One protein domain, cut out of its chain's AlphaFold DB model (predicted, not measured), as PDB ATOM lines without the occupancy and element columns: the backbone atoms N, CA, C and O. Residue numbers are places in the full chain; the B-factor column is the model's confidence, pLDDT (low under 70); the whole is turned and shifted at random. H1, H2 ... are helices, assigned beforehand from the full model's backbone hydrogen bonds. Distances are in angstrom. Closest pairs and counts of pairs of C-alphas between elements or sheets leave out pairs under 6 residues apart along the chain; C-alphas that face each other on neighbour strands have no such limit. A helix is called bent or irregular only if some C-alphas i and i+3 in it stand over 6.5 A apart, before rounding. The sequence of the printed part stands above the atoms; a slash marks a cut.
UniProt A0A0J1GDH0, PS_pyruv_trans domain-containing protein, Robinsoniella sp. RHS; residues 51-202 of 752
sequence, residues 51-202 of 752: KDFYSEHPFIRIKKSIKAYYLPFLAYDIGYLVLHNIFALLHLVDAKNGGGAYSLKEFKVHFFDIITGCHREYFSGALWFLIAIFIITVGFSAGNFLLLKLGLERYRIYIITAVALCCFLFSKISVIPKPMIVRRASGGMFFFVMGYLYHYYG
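Overview. This is residues 51 to 202 of the 752 residues of the protein "PS_pyruv_trans domain-containing protein" of Robinsoniella sp. RHS (UniProt A0A0J1GDH0). One long helix, H2, makes the spine of an elongated all-helix shape, with H4 side by side with its first part and H3 side by side with a later stretch, both running back the opposite way. H5 and H6 pack on H4 and on each other away from H2, the centres of H4, H5 and H6 making a triangle; tiny H1 sits at the start of H2 beside H4, and a loop of residues 90 to 103 lies at the far end of H2. The printed part has 152 residues with six named helices, H1 to H6 in chain order, and no named strand. It is loose, with a radius of gyration of the C-alphas of 18.9 A and spans of 60 by 34 by 27 A.

Arrangement. H1, residues 53 to 56, and H2, residues 58 to 89, only just touch, and only at the corner, with 3 pairs of C-alphas within 8 A, closest at Tyr 54 and Arg 61, 5.4 A. H4, residues 128 to 149, is the hub, touching four helices. Its residues 140 to 148 touch H1, closest at the C-alphas of Ser 55 and Ser 141, 4.6 A. Residues 58 to 73 of H2 touch H4 at a shallow tilt of 13 degrees, opposite ways, with the C-alphas of Tyr 69 and Leu 130 closest at 5.1 A. Residues 74 to 81 of H2 touch H3, residues 104 to 116, in a helical hairpin at a shallow tilt of 19 degrees, closest at the C-alphas of Asp 77 and Ile 114, 6.9 A. H3 and H4 are apart. H4 and H5, residues 153 to 170, form a hairpin at a shallow tilt of 33 degrees, only just short of steep, closest at the C-alphas of Leu 147 and Glu 153, 6.1 A. H5 and H6, residues 181 to 200, form another at a steep tilt of 39 degrees, closest at the C-alphas of Cys 167 and Ser 186, 4.6 A. Residues 128 to 136 of H4 touch H6 at a steep tilt of 59 degrees, the same way, with the C-alphas of Ala 132 and Ala 185 closest at 4.6 A. The packing is part aligned, part crossed: of five touching pairs with a tilt, three are shallow. Every O i to N i+4 pair is within hydrogen-bond range in H3 and H4, against 24 of 28 in H2, 12 of 14 in H5 and 14 of 16 in H6; H1 is too short for such a pair.

Along the chain. H1 begins at C-alpha 53, (-3.584, -21.121, -19.499). H2 spans 45.4 A to C-alpha 89 at (-43.109, -35.884, 6.334), with a kink of 43 degrees near residue 83; it is irregular, C-alphas 82 and 85 being 7.5 A apart. H3 spans 18.4 A and H4 31.5 A. H5 spans 25.1 A, with a kink of 26 degrees near residue 160, and is irregular, C-alphas 154 and 157 being 8.0 A apart. H6 spans 27.7 A, has a kink of 30 degrees near residue 188 and ends at C-alpha 200, (-8.404, -25.788, -31.298).

Size, cuts and confidence. The two C-alphas farthest apart, those of Leu 89 and Arg 154, are 60.6 A apart. The printed part has no cut. The links from H2 to H3 and from H3 to H4 are long, with 14 and 11 residues. Mean pLDDT of the printed part is 89.1; residues 117 to 120 and residue 178 are under 70.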
ATOM      1  N   LYS A  51      -9.234 -23.522 -21.678       81.00
ATOM      2  CA  LYS A  51      -8.131 -22.636 -22.078       81.00
ATOM      3  C   LYS A  51      -6.786 -23.198 -21.645       81.00
ATOM      4  O   LYS A  51      -6.647 -23.616 -20.494       81.00
ATOM      5  N   ASP A  52      -5.792 -23.094 -22.520       80.50
ATOM      6  CA  ASP A  52      -4.439 -23.621 -22.296       80.50
ATOM      7  C   ASP A  52      -3.699 -22.990 -21.117       80.50
ATOM      8  O   ASP A  52      -2.941 -23.683 -20.447       80.50
ATOM      9  N   PHE A  53      -4.034 -21.752 -20.746       74.56
ATOM     10  CA  PHE A  53      -3.584 -21.121 -19.499       74.56
ATOM     11  C   PHE A  53      -3.747 -22.032 -18.264       74.56
ATOM     12  O   PHE A  53      -2.906 -22.058 -17.367       74.56
ATOM     13  N   TYR A  54      -4.826 -22.821 -18.203       76.81
ATOM     14  CA  TYR A  54      -5.059 -23.744 -17.088       76.81
ATOM     15  C   TYR A  54      -4.133 -24.958 -17.091       76.81
ATOM     16  O   TYR A  54      -3.957 -25.581 -16.048       76.81
ATOM     17  N   SER A  55      -3.555 -25.302 -18.235       81.62
ATOM     18  CA  SER A  55      -2.563 -26.365 -18.363       81.62
ATOM     19  C   SER A  55      -1.179 -25.914 -17.889       81.62
ATOM     20  O   SER A  55      -0.407 -26.736 -17.417       81.62
ATOM     21  N   GLU A  56      -0.876 -24.616 -17.945       76.94
ATOM     22  CA  GLU A  56       0.359 -24.036 -17.391       76.94
ATOM     23  C   GLU A  56       0.258 -23.795 -15.874       76.94
ATOM     24  O   GLU A  56       1.251 -23.869 -15.148       76.94
ATOM     25  N   HIS A  57      -0.962 -23.562 -15.374       78.06
ATOM     26  CA  HIS A  57      -1.237 -23.249 -13.971       78.06
ATOM     27  C   HIS A  57      -2.305 -24.174 -13.346       78.06
ATOM     28  O   HIS A  57      -3.409 -23.719 -13.004       78.06
ATOM     29  N   PRO A  58      -2.000 -25.467 -13.122       77.06
ATOM     30  CA  PRO A  58      -2.983 -26.458 -12.672       77.06
ATOM     31  C   PRO A  58      -3.612 -26.139 -11.308       77.06
ATOM     32  O   PRO A  58      -4.803 -26.374 -11.107       77.06
ATOM     33  N   PHE A  59      -2.882 -25.510 -10.379       76.38
ATOM     34  CA  PHE A  59      -3.444 -25.094  -9.083       76.38
ATOM     35  C   PHE A  59      -4.565 -24.053  -9.221       76.38
ATOM     36  O   PHE A  59      -5.567 -24.111  -8.503       76.38
ATOM     37  N   ILE A  60      -4.447 -23.130 -10.185       72.06
ATOM     38  CA  ILE A  60      -5.507 -22.158 -10.486       72.06
ATOM     39  C   ILE A  60      -6.736 -22.895 -11.026       72.06
ATOM     40  O   ILE A  60      -7.868 -22.576 -10.644       72.06
ATOM     41  N   ARG A  61      -6.526 -23.913 -11.873       85.88
ATOM     42  CA  ARG A  61      -7.612 -24.750 -12.387       85.88
ATOM     43  C   ARG A  61      -8.318 -25.513 -11.275       85.88
ATOM     44  O   ARG A  61      -9.543 -25.474 -11.243       85.88
ATOM     45  N   ILE A  62      -7.581 -26.137 -10.358       82.56
ATOM     46  CA  ILE A  62      -8.150 -26.856  -9.209       82.56
ATOM     47  C   ILE A  62      -9.042 -25.916  -8.392       82.56
ATOM     48  O   ILE A  62     -10.222 -26.205  -8.209       82.56
ATOM     49  N   LYS A  63      -8.538 -24.736  -8.001       77.88
ATOM     50  CA  LYS A  63      -9.322 -23.746  -7.240       77.88
ATOM     51  C   LYS A  63     -10.588 -23.306  -7.989       77.88
ATOM     52  O   LYS A  63     -11.655 -23.186  -7.386       77.88
ATOM     53  N   LYS A  64     -10.495 -23.088  -9.309       77.12
ATOM     54  CA  LYS A  64     -11.652 -22.742 -10.156       77.12
ATOM     55  C   LYS A  64     -12.662 -23.892 -10.222       77.12
ATOM     56  O   LYS A  64     -13.852 -23.633 -10.073       77.12
ATOM     57  N   SER A  65     -12.207 -25.131 -10.412       85.50
ATOM     58  CA  SER A  65     -13.057 -26.326 -10.482       85.50
ATOM     59  C   SER A  65     -13.736 -26.634  -9.139       85.50
ATOM     60  O   SER A  65     -14.908 -26.999  -9.143       85.50
ATOM     61  N   ILE A  66     -13.064 -26.413  -8.000       87.56
ATOM     62  CA  ILE A  66     -13.681 -26.523  -6.664       87.56
ATOM     63  C   ILE A  66     -14.870 -25.563  -6.561       87.56
ATOM     64  O   ILE A  66     -15.985 -25.989  -6.273       87.56
ATOM     65  N   LYS A  67     -14.659 -24.274  -6.862       85.19
ATOM     66  CA  LYS A  67     -15.723 -23.260  -6.770       85.19
ATOM     67  C   LYS A  67     -16.858 -23.496  -7.772       85.19
ATOM     68  O   LYS A  67     -18.005 -23.212  -7.457       85.19
ATOM     69  N   ALA A  68     -16.540 -23.962  -8.978       83.00
ATOM     70  CA  ALA A  68     -17.517 -24.116 -10.052       83.00
ATOM     71  C   ALA A  68     -18.354 -25.398  -9.947       83.00
ATOM     72  O   ALA A  68     -19.481 -25.401 -10.434       83.00
ATOM     73  N   TYR A  69     -17.812 -26.470  -9.359       91.31
ATOM     74  CA  TYR A  69     -18.440 -27.795  -9.408       91.31
ATOM     75  C   TYR A  69     -18.581 -28.452  -8.035       91.31
ATOM     76  O   TYR A  69     -19.681 -28.865  -7.682       91.31
ATOM     77  N   TYR A  70     -17.507 -28.505  -7.240       90.31
ATOM     78  CA  TYR A  70     -17.529 -29.197  -5.946       90.31
ATOM     79  C   TYR A  70     -18.344 -28.444  -4.886       90.31
ATOM     80  O   TYR A  70     -19.163 -29.051  -4.208       90.31
ATOM     81  N   LEU A  71     -18.188 -27.117  -4.777       91.62
ATOM     82  CA  LEU A  71     -18.982 -26.324  -3.831       91.62
ATOM     83  C   LEU A  71     -20.483 -26.336  -4.162       91.62
ATOM     84  O   LEU A  71     -21.264 -26.527  -3.237       91.62
ATOM     85  N   PRO A  72     -20.923 -26.181  -5.430       91.38
ATOM     86  CA  PRO A  72     -22.332 -26.358  -5.763       91.38
ATOM     87  C   PRO A  72     -22.858 -27.762  -5.465       91.38
ATOM     88  O   PRO A  72     -23.955 -27.870  -4.935       91.38
ATOM     89  N   PHE A  73     -22.084 -28.814  -5.762       92.38
ATOM     90  CA  PHE A  73     -22.429 -30.190  -5.387       92.38
ATOM     91  C   PHE A  73     -22.695 -30.292  -3.877       92.38
ATOM     92  O   PHE A  73     -23.812 -30.608  -3.481       92.38
ATOM     93  N   LEU A  74     -21.725 -29.891  -3.047       92.50
ATOM     94  CA  LEU A  74     -21.871 -29.915  -1.589       92.50
ATOM     95  C   LEU A  74     -23.061 -29.085  -1.104       92.50
ATOM     96  O   LEU A  74     -23.806 -29.532  -0.242       92.50
ATOM     97  N   ALA A  75     -23.246 -27.877  -1.641       92.81
ATOM     98  CA  ALA A  75     -24.306 -26.980  -1.198       92.81
ATOM     99  C   ALA A  75     -25.703 -27.571  -1.437       92.81
ATOM    100  O   ALA A  75     -26.553 -27.492  -0.552       92.81
ATOM    101  N   TYR A  76     -25.939 -28.168  -2.608       93.62
ATOM    102  CA  TYR A  76     -27.226 -28.791  -2.909       93.62
ATOM    103  C   TYR A  76     -27.432 -30.098  -2.144       93.62
ATOM    104  O   TYR A  76     -28.510 -30.281  -1.591       93.62
ATOM    105  N   ASP A  77     -26.431 -30.977  -2.067       92.50
ATOM    106  CA  ASP A  77     -26.554 -32.246  -1.335       92.50
ATOM    107  C   ASP A  77     -26.761 -32.029   0.169       92.50
ATOM    108  O   ASP A  77     -27.676 -32.603   0.750       92.50
ATOM    109  N   ILE A  78     -25.999 -31.125   0.795       93.69
ATOM    110  CA  ILE A  78     -26.216 -30.755   2.201       93.69
ATOM    111  C   ILE A  78     -27.597 -30.111   2.377       93.69
ATOM    112  O   ILE A  78     -28.288 -30.397   3.352       93.69
ATOM    113  N   GLY A  79     -28.021 -29.265   1.434       94.25
ATOM    114  CA  GLY A  79     -29.360 -28.677   1.445       94.25
ATOM    115  C   GLY A  79     -30.465 -29.735   1.408       94.25
ATOM    116  O   GLY A  79     -31.410 -29.658   2.188       94.25
ATOM    117  N   TYR A  80     -30.328 -30.748   0.551       95.06
ATOM    118  CA  TYR A  80     -31.266 -31.865   0.487       95.06
ATOM    119  C   TYR A  80     -31.252 -32.708   1.759       95.06
ATOM    120  O   TYR A  80     -32.326 -33.019   2.263       95.06
ATOM    121  N   LEU A  81     -30.076 -32.994   2.321       94.75
ATOM    122  CA  LEU A  81     -29.943 -33.761   3.557       94.75
ATOM    123  C   LEU A  81     -30.639 -33.047   4.726       94.75
ATOM    124  O   LEU A  81     -31.403 -33.658   5.469       94.75
ATOM    125  N   VAL A  82     -30.441 -31.730   4.860       95.38
ATOM    126  CA  VAL A  82     -31.111 -30.908   5.886       95.38
ATOM    127  C   VAL A  82     -32.633 -30.945   5.736       95.38
ATOM    128  O   VAL A  82     -33.351 -30.981   6.734       95.38
ATOM    129  N   LEU A  83     -33.135 -30.955   4.501       95.62
ATOM    130  CA  LEU A  83     -34.568 -30.991   4.208       95.62
ATOM    131  C   LEU A  83     -35.148 -32.416   4.167       95.62
ATOM    132  O   LEU A  83     -36.361 -32.568   4.034       95.62
ATOM    133  N   HIS A  84     -34.328 -33.458   4.313       95.19
ATOM    134  CA  HIS A  84     -34.725 -34.842   4.041       95.19
ATOM    135  C   HIS A  84     -35.909 -35.314   4.884       95.19
ATOM    136  O   HIS A  84     -36.899 -35.821   4.360       95.19
ATOM    137  N   ASN A  85     -35.880 -35.059   6.193       95.12
ATOM    138  CA  ASN A  85     -36.979 -35.458   7.077       95.12
ATOM    139  C   ASN A  85     -38.264 -34.656   6.821       95.12
ATOM    140  O   ASN A  85     -39.359 -35.166   7.052       95.12
ATOM    141  N   ILE A  86     -38.149 -33.435   6.291       95.94
ATOM    142  CA  ILE A  86     -39.308 -32.671   5.814       95.94
ATOM    143  C   ILE A  86     -39.870 -33.341   4.556       95.94
ATOM    144  O   ILE A  86     -41.083 -33.481   4.431       95.94
ATOM    145  N   PHE A  87     -39.020 -33.822   3.646       95.88
ATOM    146  CA  PHE A  87     -39.479 -34.584   2.484       95.88
ATOM    147  C   PHE A  87     -40.188 -35.880   2.882       95.88
ATOM    148  O   PHE A  87     -41.218 -36.202   2.291       95.88
ATOM    149  N   ALA A  88     -39.697 -36.586   3.903       94.19
ATOM    150  CA  ALA A  88     -40.353 -37.785   4.422       94.19
ATOM    151  C   ALA A  88     -41.734 -37.460   5.014       94.19
ATOM    152  O   ALA A  88     -42.712 -38.142   4.709       94.19
ATOM    153  N   LEU A  89     -41.837 -36.371   5.789       94.00
ATOM    154  CA  LEU A  89     -43.109 -35.884   6.334       94.00
ATOM    155  C   LEU A  89     -44.117 -35.528   5.230       94.00
ATOM    156  O   LEU A  89     -45.311 -35.757   5.382       94.00
ATOM    157  N   LEU A  90     -43.637 -34.979   4.112       94.56
ATOM    158  CA  LEU A  90     -44.458 -34.592   2.963       94.56
ATOM    159  C   LEU A  90     -44.729 -35.744   1.977       94.56
ATOM    160  O   LEU A  90     -45.242 -35.488   0.889       94.56
ATOM    161  N   HIS A  91     -44.377 -36.993   2.314       93.50
ATOM    162  CA  HIS A  91     -44.483 -38.165   1.429       93.50
ATOM    163  C   HIS A  91     -43.720 -38.031   0.092       93.50
ATOM    164  O   HIS A  91     -44.023 -38.722  -0.879       93.50
ATOM    165  N   LEU A  92     -42.715 -37.152   0.028       94.38
ATOM    166  CA  LEU A  92     -41.841 -36.979  -1.140       94.38
ATOM    167  C   LEU A  92     -40.763 -38.071  -1.221       94.38
ATOM    168  O   LEU A  92     -40.246 -38.334  -2.309       94.38
ATOM    169  N   VAL A  93     -40.448 -38.691  -0.081       93.38
ATOM    170  CA  VAL A  93     -39.617 -39.893   0.064       93.38
ATOM    171  C   VAL A  93     -40.306 -40.877   1.008       93.38
ATOM    172  O   VAL A  93     -41.063 -40.472   1.891       93.38
ATOM    173  N   ASP A  94     -40.045 -42.169   0.840       91.12
ATOM    174  CA  ASP A  94     -40.502 -43.233   1.735       91.12
ATOM    175  C   ASP A  94     -39.412 -44.302   1.929       91.12
ATOM    176  O   ASP A  94     -38.311 -44.192   1.385       91.12
ATOM    177  N   ALA A  95     -39.700 -45.339   2.722       88.44
ATOM    178  CA  ALA A  95     -38.738 -46.402   3.024       88.44
ATOM    179  C   ALA A  95     -38.202 -47.125   1.771       88.44
ATOM    180  O   ALA A  95     -37.057 -47.568   1.762       88.44
ATOM    181  N   LYS A  96     -39.004 -47.227   0.703       87.50
ATOM    182  CA  LYS A  96     -38.611 -47.832  -0.578       87.50
ATOM    183  C   LYS A  96     -37.876 -46.824  -1.469       87.50
ATOM    184  O   LYS A  96     -36.911 -47.168  -2.145       87.50
ATOM    185  N   ASN A  97     -38.339 -45.583  -1.461       85.69
ATOM    186  CA  ASN A  97     -37.968 -44.496  -2.346       85.69
ATOM    187  C   ASN A  97     -37.344 -43.364  -1.520       85.69
ATOM    188  O   ASN A  97     -38.019 -42.402  -1.164       85.69
ATOM    189  N   GLY A  98     -36.047 -43.475  -1.220       83.69
ATOM    190  CA  GLY A  98     -35.306 -42.443  -0.480       83.69
ATOM    191  C   GLY A  98     -35.121 -42.711   1.015       83.69
ATOM    192  O   GLY A  98     -34.772 -41.792   1.743       83.69
ATOM    193  N   GLY A  99     -35.329 -43.947   1.478       87.19
ATOM    194  CA  GLY A  99     -34.940 -44.393   2.823       87.19
ATOM    195  C   GLY A  99     -35.828 -43.904   3.974       87.19
ATOM    196  O   GLY A  99     -35.536 -44.199   5.126       87.19
ATOM    197  N   GLY A 100     -36.929 -43.204   3.688       89.00
ATOM    198  CA  GLY A 100     -37.829 -42.655   4.702       89.00
ATOM    199  C   GLY A 100     -37.179 -41.547   5.537       89.00
ATOM    200  O   GLY A 100     -36.294 -40.841   5.063       89.00
ATOM    201  N   ALA A 101     -37.653 -41.358   6.770       93.25
ATOM    202  CA  ALA A 101     -37.087 -40.366   7.682       93.25
ATOM    203  C   ALA A 101     -35.776 -40.876   8.301       93.25
ATOM    204  O   ALA A 101     -35.733 -41.979   8.842       93.25
ATOM    205  N   TYR A 102     -34.736 -40.045   8.280       94.06
ATOM    206  CA  TYR A 102     -33.435 -40.353   8.862       94.06
ATOM    207  C   TYR A 102     -33.398 -40.069  10.364       94.06
ATOM    208  O   TYR A 102     -33.798 -39.002  10.846       94.06
ATOM    209  N   SER A 103     -32.811 -41.001  11.107       94.31
ATOM    210  CA  SER A 103     -32.334 -40.786  12.469       94.31
ATOM    211  C   SER A 103     -31.123 -39.844  12.496       94.31
ATOM    212  O   SER A 103     -30.424 -39.645  11.502       94.31
ATOM    213  N   LEU A 104     -30.790 -39.307  13.677       92.94
ATOM    214  CA  LEU A 104     -29.583 -38.486  13.857       92.94
ATOM    215  C   LEU A 104     -28.295 -39.243  13.474       92.94
ATOM    216  O   LEU A 104     -27.314 -38.636  13.045       92.94
ATOM    217  N   LYS A 105     -28.286 -40.571  13.649       93.06
ATOM    218  CA  LYS A 105     -27.155 -41.425  13.276       93.06
ATOM    219  C   LYS A 105     -27.007 -41.490  11.758       93.06
ATOM    220  O   LYS A 105     -25.910 -41.250  11.264       93.06
ATOM    221  N   GLU A 106     -28.094 -41.760  11.040       91.44
ATOM    222  CA  GLU A 106     -28.105 -41.794   9.571       91.44
ATOM    223  C   GLU A 106     -27.738 -40.431   8.995       91.44
ATOM    224  O   GLU A 106     -26.848 -40.352   8.156       91.44
ATOM    225  N   PHE A 107     -28.296 -39.343   9.533       91.88
ATOM    226  CA  PHE A 107     -27.950 -37.987   9.106       91.88
ATOM    227  C   PHE A 107     -26.437 -37.721   9.165       91.88
ATOM    228  O   PHE A 107     -25.861 -37.171   8.227       91.88
ATOM    229  N   LYS A 108     -25.763 -38.128  10.253       91.06
ATOM    230  CA  LYS A 108     -24.303 -37.981  10.384       91.06
ATOM    231  C   LYS A 108     -23.550 -38.809   9.344       91.06
ATOM    232  O   LYS A 108     -22.587 -38.303   8.775       91.06
ATOM    233  N   VAL A 109     -23.975 -40.051   9.106       90.38
ATOM    234  CA  VAL A 109     -23.370 -40.925   8.089       90.38
ATOM    235  C   VAL A 109     -23.500 -40.281   6.708       90.38
ATOM    236  O   VAL A 109     -22.483 -40.033   6.067       90.38
ATOM    237  N   HIS A 110     -24.710 -39.879   6.313       90.25
ATOM    238  CA  HIS A 110     -24.957 -39.214   5.033       90.25
ATOM    239  C   HIS A 110     -24.162 -37.908   4.888       90.25
ATOM    240  O   HIS A 110     -23.568 -37.667   3.840       90.25
ATOM    241  N   PHE A 111     -24.049 -37.098   5.946       91.44
ATOM    242  CA  PHE A 111     -23.235 -35.878   5.926       91.44
ATOM    243  C   PHE A 111     -21.752 -36.161   5.627       91.44
ATOM    244  O   PHE A 111     -21.154 -35.512   4.764       91.44
ATOM    245  N   PHE A 112     -21.149 -37.139   6.311       89.12
ATOM    246  CA  PHE A 112     -19.758 -37.523   6.055       89.12
ATOM    247  C   PHE A 112     -19.585 -38.183   4.686       89.12
ATOM    248  O   PHE A 112     -18.581 -37.930   4.013       89.12
ATOM    249  N   ASP A 113     -20.563 -38.958   4.231       86.00
ATOM    250  CA  ASP A 113     -20.514 -39.609   2.930       86.00
ATOM    251  C   ASP A 113     -20.665 -38.608   1.772       86.00
ATOM    252  O   ASP A 113     -20.029 -38.779   0.730       86.00
ATOM    253  N   ILE A 114     -21.434 -37.525   1.934       88.06
ATOM    254  CA  ILE A 114     -21.500 -36.422   0.957       88.06
ATOM    255  C   ILE A 114     -20.111 -35.789   0.785       88.06
ATOM    256  O   ILE A 114     -19.672 -35.531  -0.337       88.06
ATOM    257  N   ILE A 115     -19.386 -35.583   1.890       84.00
ATOM    258  CA  ILE A 115     -18.060 -34.949   1.878       84.00
ATOM    259  C   ILE A 115     -16.986 -35.894   1.321       84.00
ATOM    260  O   ILE A 115     -16.157 -35.467   0.512       84.00
ATOM    261  N   THR A 116     -16.986 -37.158   1.754       76.50
ATOM    262  CA  THR A 116     -15.888 -38.115   1.518       76.50
ATOM    263  C   THR A 116     -16.162 -39.105   0.383       76.50
ATOM    264  O   THR A 116     -15.275 -39.373  -0.427       76.50
ATOM    265  N   GLY A 117     -17.384 -39.632   0.294       62.72
ATOM    266  CA  GLY A 117     -17.788 -40.691  -0.635       62.72
ATOM    267  C   GLY A 117     -18.570 -40.201  -1.853       62.72
ATOM    268  O   GLY A 117     -18.908 -41.005  -2.723       62.72
ATOM    269  N   CYS A 118     -18.854 -38.895  -1.937       63.34
ATOM    270  CA  CYS A 118     -19.759 -38.327  -2.937       63.34
ATOM    271  C   CYS A 118     -21.137 -39.022  -2.940       63.34
ATOM    272  O   CYS A 118     -21.716 -39.278  -4.007       63.34
ATOM    273  N   HIS A 119     -21.624 -39.378  -1.745       64.19
ATOM    274  CA  HIS A 119     -22.989 -39.853  -1.562       64.19
ATOM    275  C   HIS A 119     -23.975 -38.779  -2.005       64.19
ATOM    276  O   HIS A 119     -23.676 -37.586  -1.963       64.19
ATOM    277  N   ARG A 120     -25.111 -39.240  -2.519       68.75
ATOM    278  CA  ARG A 120     -26.101 -38.405  -3.183       68.75
ATOM    279  C   ARG A 120     -27.421 -38.580  -2.476       68.75
ATOM    280  O   ARG A 120     -27.941 -39.694  -2.441       68.75
ATOM    281  N   GLU A 121     -27.943 -37.476  -1.974       86.31
ATOM    282  CA  GLU A 121     -29.314 -37.433  -1.503       86.31
ATOM    283  C   GLU A 121     -30.301 -37.756  -2.622       86.31
ATOM    284  O   GLU A 121     -30.026 -37.618  -3.817       86.31
ATOM    285  N   TYR A 122     -31.494 -38.179  -2.228       87.44
ATOM    286  CA  TYR A 122     -32.482 -38.736  -3.145       87.44
ATOM    287  C   TYR A 122     -32.797 -37.830  -4.355       87.44
ATOM    288  O   TYR A 122     -32.865 -38.294  -5.494       87.44
ATOM    289  N   PHE A 123     -32.904 -36.514  -4.139       91.56
ATOM    290  CA  PHE A 123     -33.172 -35.532  -5.198       91.56
ATOM    291  C   PHE A 123     -31.921 -34.994  -5.909       91.56
ATOM    292  O   PHE A 123     -32.044 -34.317  -6.931       91.56
ATOM    293  N   SER A 124     -30.711 -35.319  -5.443       89.12
ATOM    294  CA  SER A 124     -29.453 -34.892  -6.069       89.12
ATOM    295  C   SER A 124     -28.952 -35.862  -7.145       89.12
ATOM    296  O   SER A 124     -27.822 -35.752  -7.632       89.12
ATOM    297  N   GLY A 125     -29.803 -36.795  -7.584       85.00
ATOM    298  CA  GLY A 125     -29.462 -37.903  -8.476       85.00
ATOM    299  C   GLY A 125     -28.740 -37.530  -9.778       85.00
ATOM    300  O   GLY A 125     -28.062 -38.391 -10.336       85.00
ATOM    301  N   ALA A 126     -28.810 -36.278 -10.249       89.06
ATOM    302  CA  ALA A 126     -28.083 -35.774 -11.422       89.06
ATOM    303  C   ALA A 126     -26.741 -35.076 -11.103       89.06
ATOM    304  O   ALA A 126     -25.902 -34.916 -11.995       89.06
ATOM    305  N   LEU A 127     -26.481 -34.705  -9.844       90.62
ATOM    306  CA  LEU A 127     -25.304 -33.925  -9.439       90.62
ATOM    307  C   LEU A 127     -23.979 -34.691  -9.520       90.62
ATOM    308  O   LEU A 127     -22.916 -34.071  -9.507       90.62
ATOM    309  N   TRP A 128     -24.009 -36.013  -9.730       89.00
ATOM    310  CA  TRP A 128     -22.805 -36.792 -10.054       89.00
ATOM    311  C   TRP A 128     -22.027 -36.203 -11.231       89.00
ATOM    312  O   TRP A 128     -20.806 -36.331 -11.292       89.00
ATOM    313  N   PHE A 129     -22.714 -35.545 -12.168       91.56
ATOM    314  CA  PHE A 129     -22.071 -34.890 -13.297       91.56
ATOM    315  C   PHE A 129     -21.058 -33.829 -12.852       91.56
ATOM    316  O   PHE A 129     -19.998 -33.715 -13.464       91.56
ATOM    317  N   LEU A 130     -21.336 -33.093 -11.769       92.50
ATOM    318  CA  LEU A 130     -20.447 -32.050 -11.251       92.50
ATOM    319  C   LEU A 130     -19.111 -32.621 -10.776       92.50
ATOM    320  O   LEU A 130     -18.054 -32.057 -11.057       92.50
ATOM    321  N   ILE A 131     -19.141 -33.777 -10.122       91.31
ATOM    322  CA  ILE A 131     -17.919 -34.458  -9.690       91.31
ATOM    323  C   ILE A 131     -17.190 -35.048 -10.901       91.31
ATOM    324  O   ILE A 131     -15.970 -34.934 -11.006       91.31
ATOM    325  N   ALA A 132     -17.919 -35.620 -11.863       92.88
ATOM    326  CA  ALA A 132     -17.312 -36.148 -13.083       92.88
ATOM    327  C   ALA A 132     -16.589 -35.047 -13.882       92.88
ATOM    328  O   ALA A 132     -15.429 -35.222 -14.257       92.88
ATOM    329  N   ILE A 133     -17.221 -33.884 -14.094       94.44
ATOM    330  CA  ILE A 133     -16.590 -32.756 -14.796       94.44
ATOM    331  C   ILE A 133     -15.461 -32.120 -13.972       94.44
ATOM    332  O   ILE A 133     -14.466 -31.656 -14.537       94.44
ATOM    333  N   PHE A 134     -15.558 -32.135 -12.639       93.94
ATOM    334  CA  PHE A 134     -14.459 -31.752 -11.757       93.94
ATOM    335  C   PHE A 134     -13.221 -32.622 -12.021       93.94
ATOM    336  O   PHE A 134     -12.173 -32.073 -12.370       93.94
ATOM    337  N   ILE A 135     -13.368 -33.952 -11.967       93.62
ATOM    338  CA  ILE A 135     -12.286 -34.918 -12.222       93.62
ATOM    339  C   ILE A 135     -11.709 -34.731 -13.627       93.62
ATOM    340  O   ILE A 135     -10.497 -34.606 -13.770       93.62
ATOM    341  N   ILE A 136     -12.559 -34.648 -14.657       95.88
ATOM    342  CA  ILE A 136     -12.124 -34.467 -16.053       95.88
ATOM    343  C   ILE A 136     -11.293 -33.194 -16.201       95.88
ATOM    344  O   ILE A 136     -10.208 -33.220 -16.772       95.88
ATOM    345  N   THR A 137     -11.778 -32.066 -15.680       93.69
ATOM    346  CA  THR A 137     -11.108 -30.778 -15.901       93.69
ATOM    347  C   THR A 137      -9.807 -30.635 -15.118       93.69
ATOM    348  O   THR A 137      -8.875 -30.000 -15.611       93.69
ATOM    349  N   VAL A 138      -9.730 -31.219 -13.918       93.88
ATOM    350  CA  VAL A 138      -8.488 -31.290 -13.137       93.88
ATOM    351  C   VAL A 138      -7.511 -32.272 -13.781       93.88
ATOM    352  O   VAL A 138      -6.360 -31.912 -14.003       93.88
ATOM    353  N   GLY A 139      -7.974 -33.466 -14.156       94.62
ATOM    354  CA  GLY A 139      -7.160 -34.494 -14.804       94.62
ATOM    355  C   GLY A 139      -6.593 -34.039 -16.149       94.62
ATOM    356  O   GLY A 139      -5.405 -34.213 -16.402       94.62
ATOM    357  N   PHE A 140      -7.399 -33.377 -16.984       95.94
ATOM    358  CA  PHE A 140      -6.938 -32.813 -18.252       95.94
ATOM    359  C   PHE A 140      -5.871 -31.728 -18.039       95.94
ATOM    360  O   PHE A 140      -4.838 -31.745 -18.705       95.94
ATOM    361  N   SER A 141      -6.081 -30.820 -17.083       93.56
ATOM    362  CA  SER A 141      -5.115 -29.769 -16.732       93.56
ATOM    363  C   SER A 141      -3.802 -30.340 -16.195       93.56
ATOM    364  O   SER A 141      -2.739 -29.981 -16.694       93.56
ATOM    365  N   ALA A 142      -3.870 -31.275 -15.245       93.50
ATOM    366  CA  ALA A 142      -2.699 -31.929 -14.669       93.50
ATOM    367  C   ALA A 142      -1.930 -32.760 -15.709       93.50
ATOM    368  O   ALA A 142      -0.706 -32.689 -15.768       93.50
ATOM    369  N   GLY A 143      -2.641 -33.494 -16.571       93.81
ATOM    370  CA  GLY A 143      -2.034 -34.259 -17.657       93.81
ATOM    371  C   GLY A 143      -1.298 -33.364 -18.653       93.81
ATOM    372  O   GLY A 143      -0.151 -33.636 -18.990       93.81
ATOM    373  N   ASN A 144      -1.905 -32.250 -19.075       92.19
ATOM    374  CA  ASN A 144      -1.231 -31.300 -19.964       92.19
ATOM    375  C   ASN A 144      -0.047 -30.600 -19.277       92.19
ATOM    376  O   ASN A 144       0.995 -30.433 -19.904       92.19
ATOM    377  N   PHE A 145      -0.164 -30.249 -17.993       90.88
ATOM    378  CA  PHE A 145       0.956 -29.711 -17.216       90.88
ATOM    379  C   PHE A 145       2.139 -30.687 -17.166       90.88
ATOM    380  O   PHE A 145       3.291 -30.284 -17.330       90.88
ATOM    381  N   LEU A 146       1.863 -31.982 -16.988       93.81
ATOM    382  CA  LEU A 146       2.886 -33.023 -17.012       93.81
ATOM    383  C   LEU A 146       3.562 -33.116 -18.387       93.81
ATOM    384  O   LEU A 146       4.785 -33.172 -18.452       93.81
ATOM    385  N   LEU A 147       2.798 -33.059 -19.483       93.69
ATOM    386  CA  LEU A 147       3.366 -33.039 -20.839       93.69
ATOM    387  C   LEU A 147       4.300 -31.846 -21.062       93.69
ATOM    388  O   LEU A 147       5.365 -32.014 -21.659       93.69
ATOM    389  N   LEU A 148       3.935 -30.668 -20.546       88.50
ATOM    390  CA  LEU A 148       4.788 -29.478 -20.582       88.50
ATOM    391  C   LEU A 148       6.077 -29.692 -19.777       88.50
ATOM    392  O   LEU A 148       7.163 -29.395 -20.267       88.50
ATOM    393  N   LYS A 149       5.981 -30.260 -18.567       90.44
ATOM    394  CA  LYS A 149       7.145 -30.563 -17.716       90.44
ATOM    395  C   LYS A 149       8.085 -31.605 -18.316       90.44
ATOM    396  O   LYS A 149       9.288 -31.506 -18.109       90.44
ATOM    397  N   LEU A 150       7.547 -32.569 -19.056       92.81
ATOM    398  CA  LEU A 150       8.315 -33.619 -19.731       92.81
ATOM    399  C   LEU A 150       8.857 -33.190 -21.106       92.81
ATOM    400  O   LEU A 150       9.504 -33.990 -21.774       92.81
ATOM    401  N   GLY A 151       8.587 -31.960 -21.563       90.19
ATOM    402  CA  GLY A 151       9.034 -31.483 -22.877       90.19
ATOM    403  C   GLY A 151       8.357 -32.187 -24.064       90.19
ATOM    404  O   GLY A 151       8.880 -32.170 -25.176       90.19
ATOM    405  N   LEU A 152       7.188 -32.802 -23.855       92.81
ATOM    406  CA  LEU A 152       6.449 -33.576 -24.866       92.81
ATOM    407  C   LEU A 152       5.414 -32.736 -25.633       92.81
ATOM    408  O   LEU A 152       4.465 -33.274 -26.204       92.81
ATOM    409  N   GLU A 153       5.588 -31.416 -25.662       86.62
ATOM    410  CA  GLU A 153       4.625 -30.458 -26.223       86.62
ATOM    411  C   GLU A 153       4.329 -30.740 -27.708       86.62
ATOM    412  O   GLU A 153       3.165 -30.816 -28.102       86.62
ATOM    413  N   ARG A 154       5.357 -31.110 -28.488       90.94
ATOM    414  CA  ARG A 154       5.212 -31.510 -29.901       90.94
ATOM    415  C   ARG A 154       4.253 -32.684 -30.136       90.94
ATOM    416  O   ARG A 154       3.708 -32.821 -31.227       90.94
ATOM    417  N   TYR A 155       4.053 -33.545 -29.136       92.69
ATOM    418  CA  TYR A 155       3.177 -34.719 -29.220       92.69
ATOM    419  C   TYR A 155       1.847 -34.534 -28.494       92.69
ATOM    420  O   TYR A 155       1.030 -35.456 -28.455       92.69
ATOM    421  N   ARG A 156       1.612 -33.349 -27.925       92.19
ATOM    422  CA  ARG A 156       0.501 -33.065 -27.018       92.19
ATOM    423  C   ARG A 156      -0.844 -33.523 -27.567       92.19
ATOM    424  O   ARG A 156      -1.542 -34.272 -26.890       92.19
ATOM    425  N   ILE A 157      -1.189 -33.126 -28.793       94.06
ATOM    426  CA  ILE A 157      -2.485 -33.456 -29.405       94.06
ATOM    427  C   ILE A 157      -2.663 -34.968 -29.595       94.06
ATOM    428  O   ILE A 157      -3.728 -35.505 -29.288       94.06
ATOM    429  N   TYR A 158      -1.620 -35.672 -30.041       95.44
ATOM    430  CA  TYR A 158      -1.666 -37.124 -30.214       95.44
ATOM    431  C   TYR A 158      -1.861 -37.835 -28.874       95.44
ATOM    432  O   TYR A 158      -2.715 -38.712 -28.764       95.44
ATOM    433  N   ILE A 159      -1.136 -37.404 -27.837       95.69
ATOM    434  CA  ILE A 159      -1.214 -38.009 -26.504       95.69
ATOM    435  C   ILE A 159      -2.589 -37.775 -25.877       95.69
ATOM    436  O   ILE A 159      -3.216 -38.735 -25.438       95.69
ATOM    437  N   ILE A 160      -3.102 -36.538 -25.860       95.62
ATOM    438  CA  ILE A 160      -4.418 -36.272 -25.254       95.62
ATOM    439  C   ILE A 160      -5.541 -37.012 -25.989       95.62
ATOM    440  O   ILE A 160      -6.488 -37.461 -25.349       95.62
ATOM    441  N   THR A 161      -5.422 -37.184 -27.309       96.06
ATOM    442  CA  THR A 161      -6.404 -37.923 -28.114       96.06
ATOM    443  C   THR A 161      -6.332 -39.420 -27.826       96.06
ATOM    444  O   THR A 161      -7.364 -40.049 -27.600       96.06
ATOM    445  N   ALA A 162      -5.126 -39.992 -27.751       96.81
ATOM    446  CA  ALA A 162      -4.931 -41.392 -27.385       96.81
ATOM    447  C   ALA A 162      -5.456 -41.682 -25.970       96.81
ATOM    448  O   ALA A 162      -6.217 -42.626 -25.775       96.81
ATOM    449  N   VAL A 163      -5.136 -40.823 -24.994       95.81
ATOM    450  CA  VAL A 163      -5.652 -40.928 -23.620       95.81
ATOM    451  C   VAL A 163      -7.178 -40.850 -23.601       95.81
ATOM    452  O   VAL A 163      -7.821 -41.663 -22.944       95.81
ATOM    453  N   ALA A 164      -7.775 -39.922 -24.352       96.50
ATOM    454  CA  ALA A 164      -9.225 -39.787 -24.454       96.50
ATOM    455  C   ALA A 164      -9.902 -41.049 -25.018       96.50
ATOM    456  O   ALA A 164     -10.936 -41.469 -24.495       96.50
ATOM    457  N   LEU A 165      -9.312 -41.676 -26.041       96.12
ATOM    458  CA  LEU A 165      -9.788 -42.942 -26.604       96.12
ATOM    459  C   LEU A 165      -9.651 -44.093 -25.600       96.12
ATOM    460  O   LEU A 165     -10.607 -44.843 -25.403       96.12
ATOM    461  N   CYS A 166      -8.520 -44.196 -24.900       95.81
ATOM    462  CA  CYS A 166      -8.330 -45.189 -23.842       95.81
ATOM    463  C   CYS A 166      -9.358 -45.018 -22.714       95.81
ATOM    464  O   CYS A 166      -9.974 -45.994 -22.289       95.81
ATOM    465  N   CYS A 167      -9.610 -43.784 -22.266       94.31
ATOM    466  CA  CYS A 167     -10.650 -43.479 -21.283       94.31
ATOM    467  C   CYS A 167     -12.053 -43.854 -21.791       94.31
ATOM    468  O   CYS A 167     -12.861 -44.394 -21.029       94.31
ATOM    469  N   PHE A 168     -12.342 -43.619 -23.076       94.38
ATOM    470  CA  PHE A 168     -13.609 -44.021 -23.681       94.38
ATOM    471  C   PHE A 168     -13.790 -45.537 -23.634       94.38
ATOM    472  O   PHE A 168     -14.800 -45.999 -23.110       94.38
ATOM    473  N   LEU A 169     -12.805 -46.305 -24.107       93.19
ATOM    474  CA  LEU A 169     -12.843 -47.771 -24.109       93.19
ATOM    475  C   LEU A 169     -12.949 -48.333 -22.687       93.19
ATOM    476  O   LEU A 169     -13.796 -49.184 -22.424       93.19
ATOM    477  N   PHE A 170     -12.181 -47.779 -21.745       91.19
ATOM    478  CA  PHE A 170     -12.270 -48.120 -20.325       91.19
ATOM    479  C   PHE A 170     -13.692 -47.943 -19.773       91.19
ATOM    480  O   PHE A 170     -14.185 -48.791 -19.033       91.19
ATOM    481  N   SER A 171     -14.401 -46.883 -20.177       89.81
ATOM    482  CA  SER A 171     -15.778 -46.636 -19.724       89.81
ATOM    483  C   SER A 171     -16.792 -47.697 -20.187       89.81
ATOM    484  O   SER A 171     -17.899 -47.762 -19.639       89.81
ATOM    485  N   LYS A 172     -16.432 -48.529 -21.174       87.81
ATOM    486  CA  LYS A 172     -17.294 -49.568 -21.764       87.81
ATOM    487  C   LYS A 172     -17.046 -50.965 -21.203       87.81
ATOM    488  O   LYS A 172     -17.827 -51.867 -21.491       87.81
ATOM    489  N   ILE A 173     -16.018 -51.145 -20.373       85.56
ATOM    490  CA  ILE A 173     -15.722 -52.431 -19.733       85.56
ATOM    491  C   ILE A 173     -16.873 -52.796 -18.785       85.56
ATOM    492  O   ILE A 173     -17.172 -52.071 -17.834       85.56
ATOM    493  N   SER A 174     -17.527 -53.930 -19.049       77.62
ATOM    494  CA  SER A 174     -18.730 -54.384 -18.338       77.62
ATOM    495  C   SER A 174     -18.480 -54.732 -16.868       77.62
ATOM    496  O   SER A 174     -19.364 -54.507 -16.046       77.62
ATOM    497  N   VAL A 175     -17.272 -55.207 -16.534       80.56
ATOM    498  CA  VAL A 175     -16.849 -55.595 -15.171       80.56
ATOM    499  C   VAL A 175     -16.802 -54.406 -14.202       80.56
ATOM    500  O   VAL A 175     -16.970 -54.577 -12.999       80.56
ATOM    501  N   ILE A 176     -16.604 -53.182 -14.698       75.12
ATOM    502  CA  ILE A 176     -16.489 -51.993 -13.843       75.12
ATOM    503  C   ILE A 176     -17.894 -51.504 -13.468       75.12
ATOM    504  O   ILE A 176     -18.673 -51.212 -14.370       75.12
ATOM    505  N   PRO A 177     -18.251 -51.319 -12.189       77.56
ATOM    506  CA  PRO A 177     -19.595 -50.878 -11.813       77.56
ATOM    507  C   PRO A 177     -20.044 -49.565 -12.490       77.56
ATOM    508  O   PRO A 177     -19.369 -48.535 -12.428       77.56
ATOM    509  N   LYS A 178     -21.235 -49.573 -13.110       68.75
ATOM    510  CA  LYS A 178     -21.859 -48.402 -13.776       68.75
ATOM    511  C   LYS A 178     -22.001 -47.153 -12.878       68.75
ATOM    512  O   LYS A 178     -21.890 -46.033 -13.394       68.75
ATOM    513  N   PRO A 179     -22.265 -47.278 -11.562       72.44
ATOM    514  CA  PRO A 179     -22.371 -46.115 -10.681       72.44
ATOM    515  C   PRO A 179     -21.030 -45.445 -10.357       72.44
ATOM    516  O   PRO A 179     -21.049 -44.307  -9.884       72.44
ATOM    517  N   MET A 180     -19.888 -46.102 -10.616       80.06
ATOM    518  CA  MET A 180     -18.572 -45.554 -10.277       80.06
ATOM    519  C   MET A 180     -18.300 -44.257 -11.030       80.06
ATOM    520  O   MET A 180     -18.311 -44.201 -12.263       80.06
ATOM    521  N   ILE A 181     -17.986 -43.213 -10.267       84.50
ATOM    522  CA  ILE A 181     -17.781 -41.872 -10.810       84.50
ATOM    523  C   ILE A 181     -16.617 -41.817 -11.801       84.50
ATOM    524  O   ILE A 181     -16.721 -41.158 -12.831       84.50
ATOM    525  N   VAL A 182     -15.552 -42.581 -11.544       86.06
ATOM    526  CA  VAL A 182     -14.378 -42.672 -12.422       86.06
ATOM    527  C   VAL A 182     -14.763 -43.258 -13.779       86.06
ATOM    528  O   VAL A 182     -14.384 -42.701 -14.803       86.06
ATOM    529  N   ARG A 183     -15.598 -44.308 -13.819       87.50
ATOM    530  CA  ARG A 183     -16.098 -44.887 -15.078       87.50
ATOM    531  C   ARG A 183     -16.859 -43.841 -15.905       87.50
ATOM    532  O   ARG A 183     -16.638 -43.728 -17.110       87.50
ATOM    533  N   ARG A 184     -17.715 -43.044 -15.253       87.00
ATOM    534  CA  ARG A 184     -18.488 -41.963 -15.894       87.00
ATOM    535  C   ARG A 184     -17.591 -40.819 -16.379       87.00
ATOM    536  O   ARG A 184     -17.766 -40.346 -17.502       87.00
ATOM    537  N   ALA A 185     -16.618 -40.412 -15.565       91.62
ATOM    538  CA  ALA A 185     -15.641 -39.383 -15.908       91.62
ATOM    539  C   ALA A 185     -14.778 -39.800 -17.112       91.62
ATOM    540  O   ALA A 185     -14.589 -39.005 -18.030       91.62
ATOM    541  N   SER A 186     -14.334 -41.057 -17.171       91.12
ATOM    542  CA  SER A 186     -13.565 -41.586 -18.303       91.12
ATOM    543  C   SER A 186     -14.350 -41.532 -19.619       91.12
ATOM    544  O   SER A 186     -13.810 -41.106 -20.638       91.12
ATOM    545  N   GLY A 187     -15.647 -41.865 -19.604       90.88
ATOM    546  CA  GLY A 187     -16.505 -41.712 -20.786       90.88
ATOM    547  C   GLY A 187     -16.682 -40.246 -21.207       90.88
ATOM    548  O   GLY A 187     -16.672 -39.933 -22.397       90.88
ATOM    549  N   GLY A 188     -16.795 -39.333 -20.238       95.06
ATOM    550  CA  GLY A 188     -16.895 -37.891 -20.485       95.06
ATOM    551  C   GLY A 188     -15.604 -37.248 -21.001       95.06
ATOM    552  O   GLY A 188     -15.675 -36.308 -21.793       95.06
ATOM    553  N   MET A 189     -14.432 -37.768 -20.614       97.06
ATOM    554  CA  MET A 189     -13.117 -37.275 -21.051       97.06
ATOM    555  C   MET A 189     -12.985 -37.282 -22.577       97.06
ATOM    556  O   MET A 189     -12.459 -36.333 -23.152       97.06
ATOM    557  N   PHE A 190     -13.532 -38.302 -23.242       96.31
ATOM    558  CA  PHE A 190     -13.574 -38.367 -24.701       96.31
ATOM    559  C   PHE A 190     -14.281 -37.162 -25.320       96.31
ATOM    560  O   PHE A 190     -13.689 -36.425 -26.107       96.31
ATOM    561  N   PHE A 191     -15.522 -36.905 -24.912       97.38
ATOM    562  CA  PHE A 191     -16.301 -35.786 -25.439       97.38
ATOM    563  C   PHE A 191     -15.713 -34.431 -25.049       97.38
ATOM    564  O   PHE A 191     -15.752 -33.498 -25.849       97.38
ATOM    565  N   PHE A 192     -15.112 -34.331 -23.862       98.19
ATOM    566  CA  PHE A 192     -14.364 -33.152 -23.444       98.19
ATOM    567  C   PHE A 192     -13.190 -32.864 -24.388       98.19
ATOM    568  O   PHE A 192     -13.073 -31.749 -24.896       98.19
ATOM    569  N   VAL A 193     -12.351 -33.861 -24.686       97.62
ATOM    570  CA  VAL A 193     -11.229 -33.691 -25.621       97.62
ATOM    571  C   VAL A 193     -11.729 -33.379 -27.028       97.62
ATOM    572  O   VAL A 193     -11.194 -32.476 -27.661       97.62
ATOM    573  N   MET A 194     -12.808 -34.012 -27.492       96.81
ATOM    574  CA  MET A 194     -13.422 -33.665 -28.779       96.81
ATOM    575  C   MET A 194     -13.892 -32.205 -28.829       96.81
ATOM    576  O   MET A 194     -13.699 -31.540 -29.845       96.81
ATOM    577  N   GLY A 195     -14.440 -31.676 -27.731       96.62
ATOM    578  CA  GLY A 195     -14.789 -30.259 -27.607       96.62
ATOM    579  C   GLY A 195     -13.575 -29.336 -27.663       96.62
ATOM    580  O   GLY A 195     -13.591 -28.330 -28.374       96.62
ATOM    581  N   TYR A 196     -12.503 -29.706 -26.959       95.94
ATOM    582  CA  TYR A 196     -11.233 -28.980 -26.984       95.94
ATOM    583  C   TYR A 196     -10.631 -28.946 -28.397       95.94
ATOM    584  O   TYR A 196     -10.304 -27.872 -28.897       95.94
ATOM    585  N   LEU A 197     -10.558 -30.093 -29.081       95.06
ATOM    586  CA  LEU A 197     -10.038 -30.188 -30.450       95.06
ATOM    587  C   LEU A 197     -10.903 -29.411 -31.446       95.06
ATOM    588  O   LEU A 197     -10.370 -28.734 -32.323       95.06
ATOM    589  N   TYR A 198     -12.228 -29.449 -31.283       93.00
ATOM    590  CA  TYR A 198     -13.147 -28.681 -32.119       93.00
ATOM    591  C   TYR A 198     -12.841 -27.178 -32.060       93.00
ATOM    592  O   TYR A 198     -12.808 -26.508 -33.098       93.00
ATOM    593  N   HIS A 199     -12.588 -26.647 -30.858       89.75
ATOM    594  CA  HIS A 199     -12.175 -25.257 -30.682       89.75
ATOM    595  C   HIS A 199     -10.769 -25.007 -31.242       89.75
ATOM    596  O   HIS A 199     -10.578 -24.062 -32.007       89.75
ATOM    597  N   TYR A 200      -9.813 -25.882 -30.908       88.00
ATOM    598  CA  TYR A 200      -8.404 -25.788 -31.298       88.00
ATOM    599  C   TYR A 200      -8.216 -25.703 -32.821       88.00
ATOM    600  O   TYR A 200      -7.474 -24.854 -33.309       88.00
ATOM    601  N   TYR A 201      -8.937 -26.527 -33.587       88.00
ATOM    602  CA  TYR A 201      -8.873 -26.537 -35.053       88.00
ATOM    603  C   TYR A 201      -9.852 -25.567 -35.736       88.00
ATOM    604  O   TYR A 201      -9.871 -25.471 -36.964       88.00
ATOM    605  N   GLY A 202     -10.681 -24.845 -34.976       84.75
ATOM    606  CA  GLY A 202     -11.632 -23.880 -35.531       84.75
ATOM    607  C   GLY A 202     -12.714 -24.510 -36.417       84.75
ATOM    608  O   GLY A 202     -13.108 -23.926 -37.434       84.75
TER     609      GLY A 202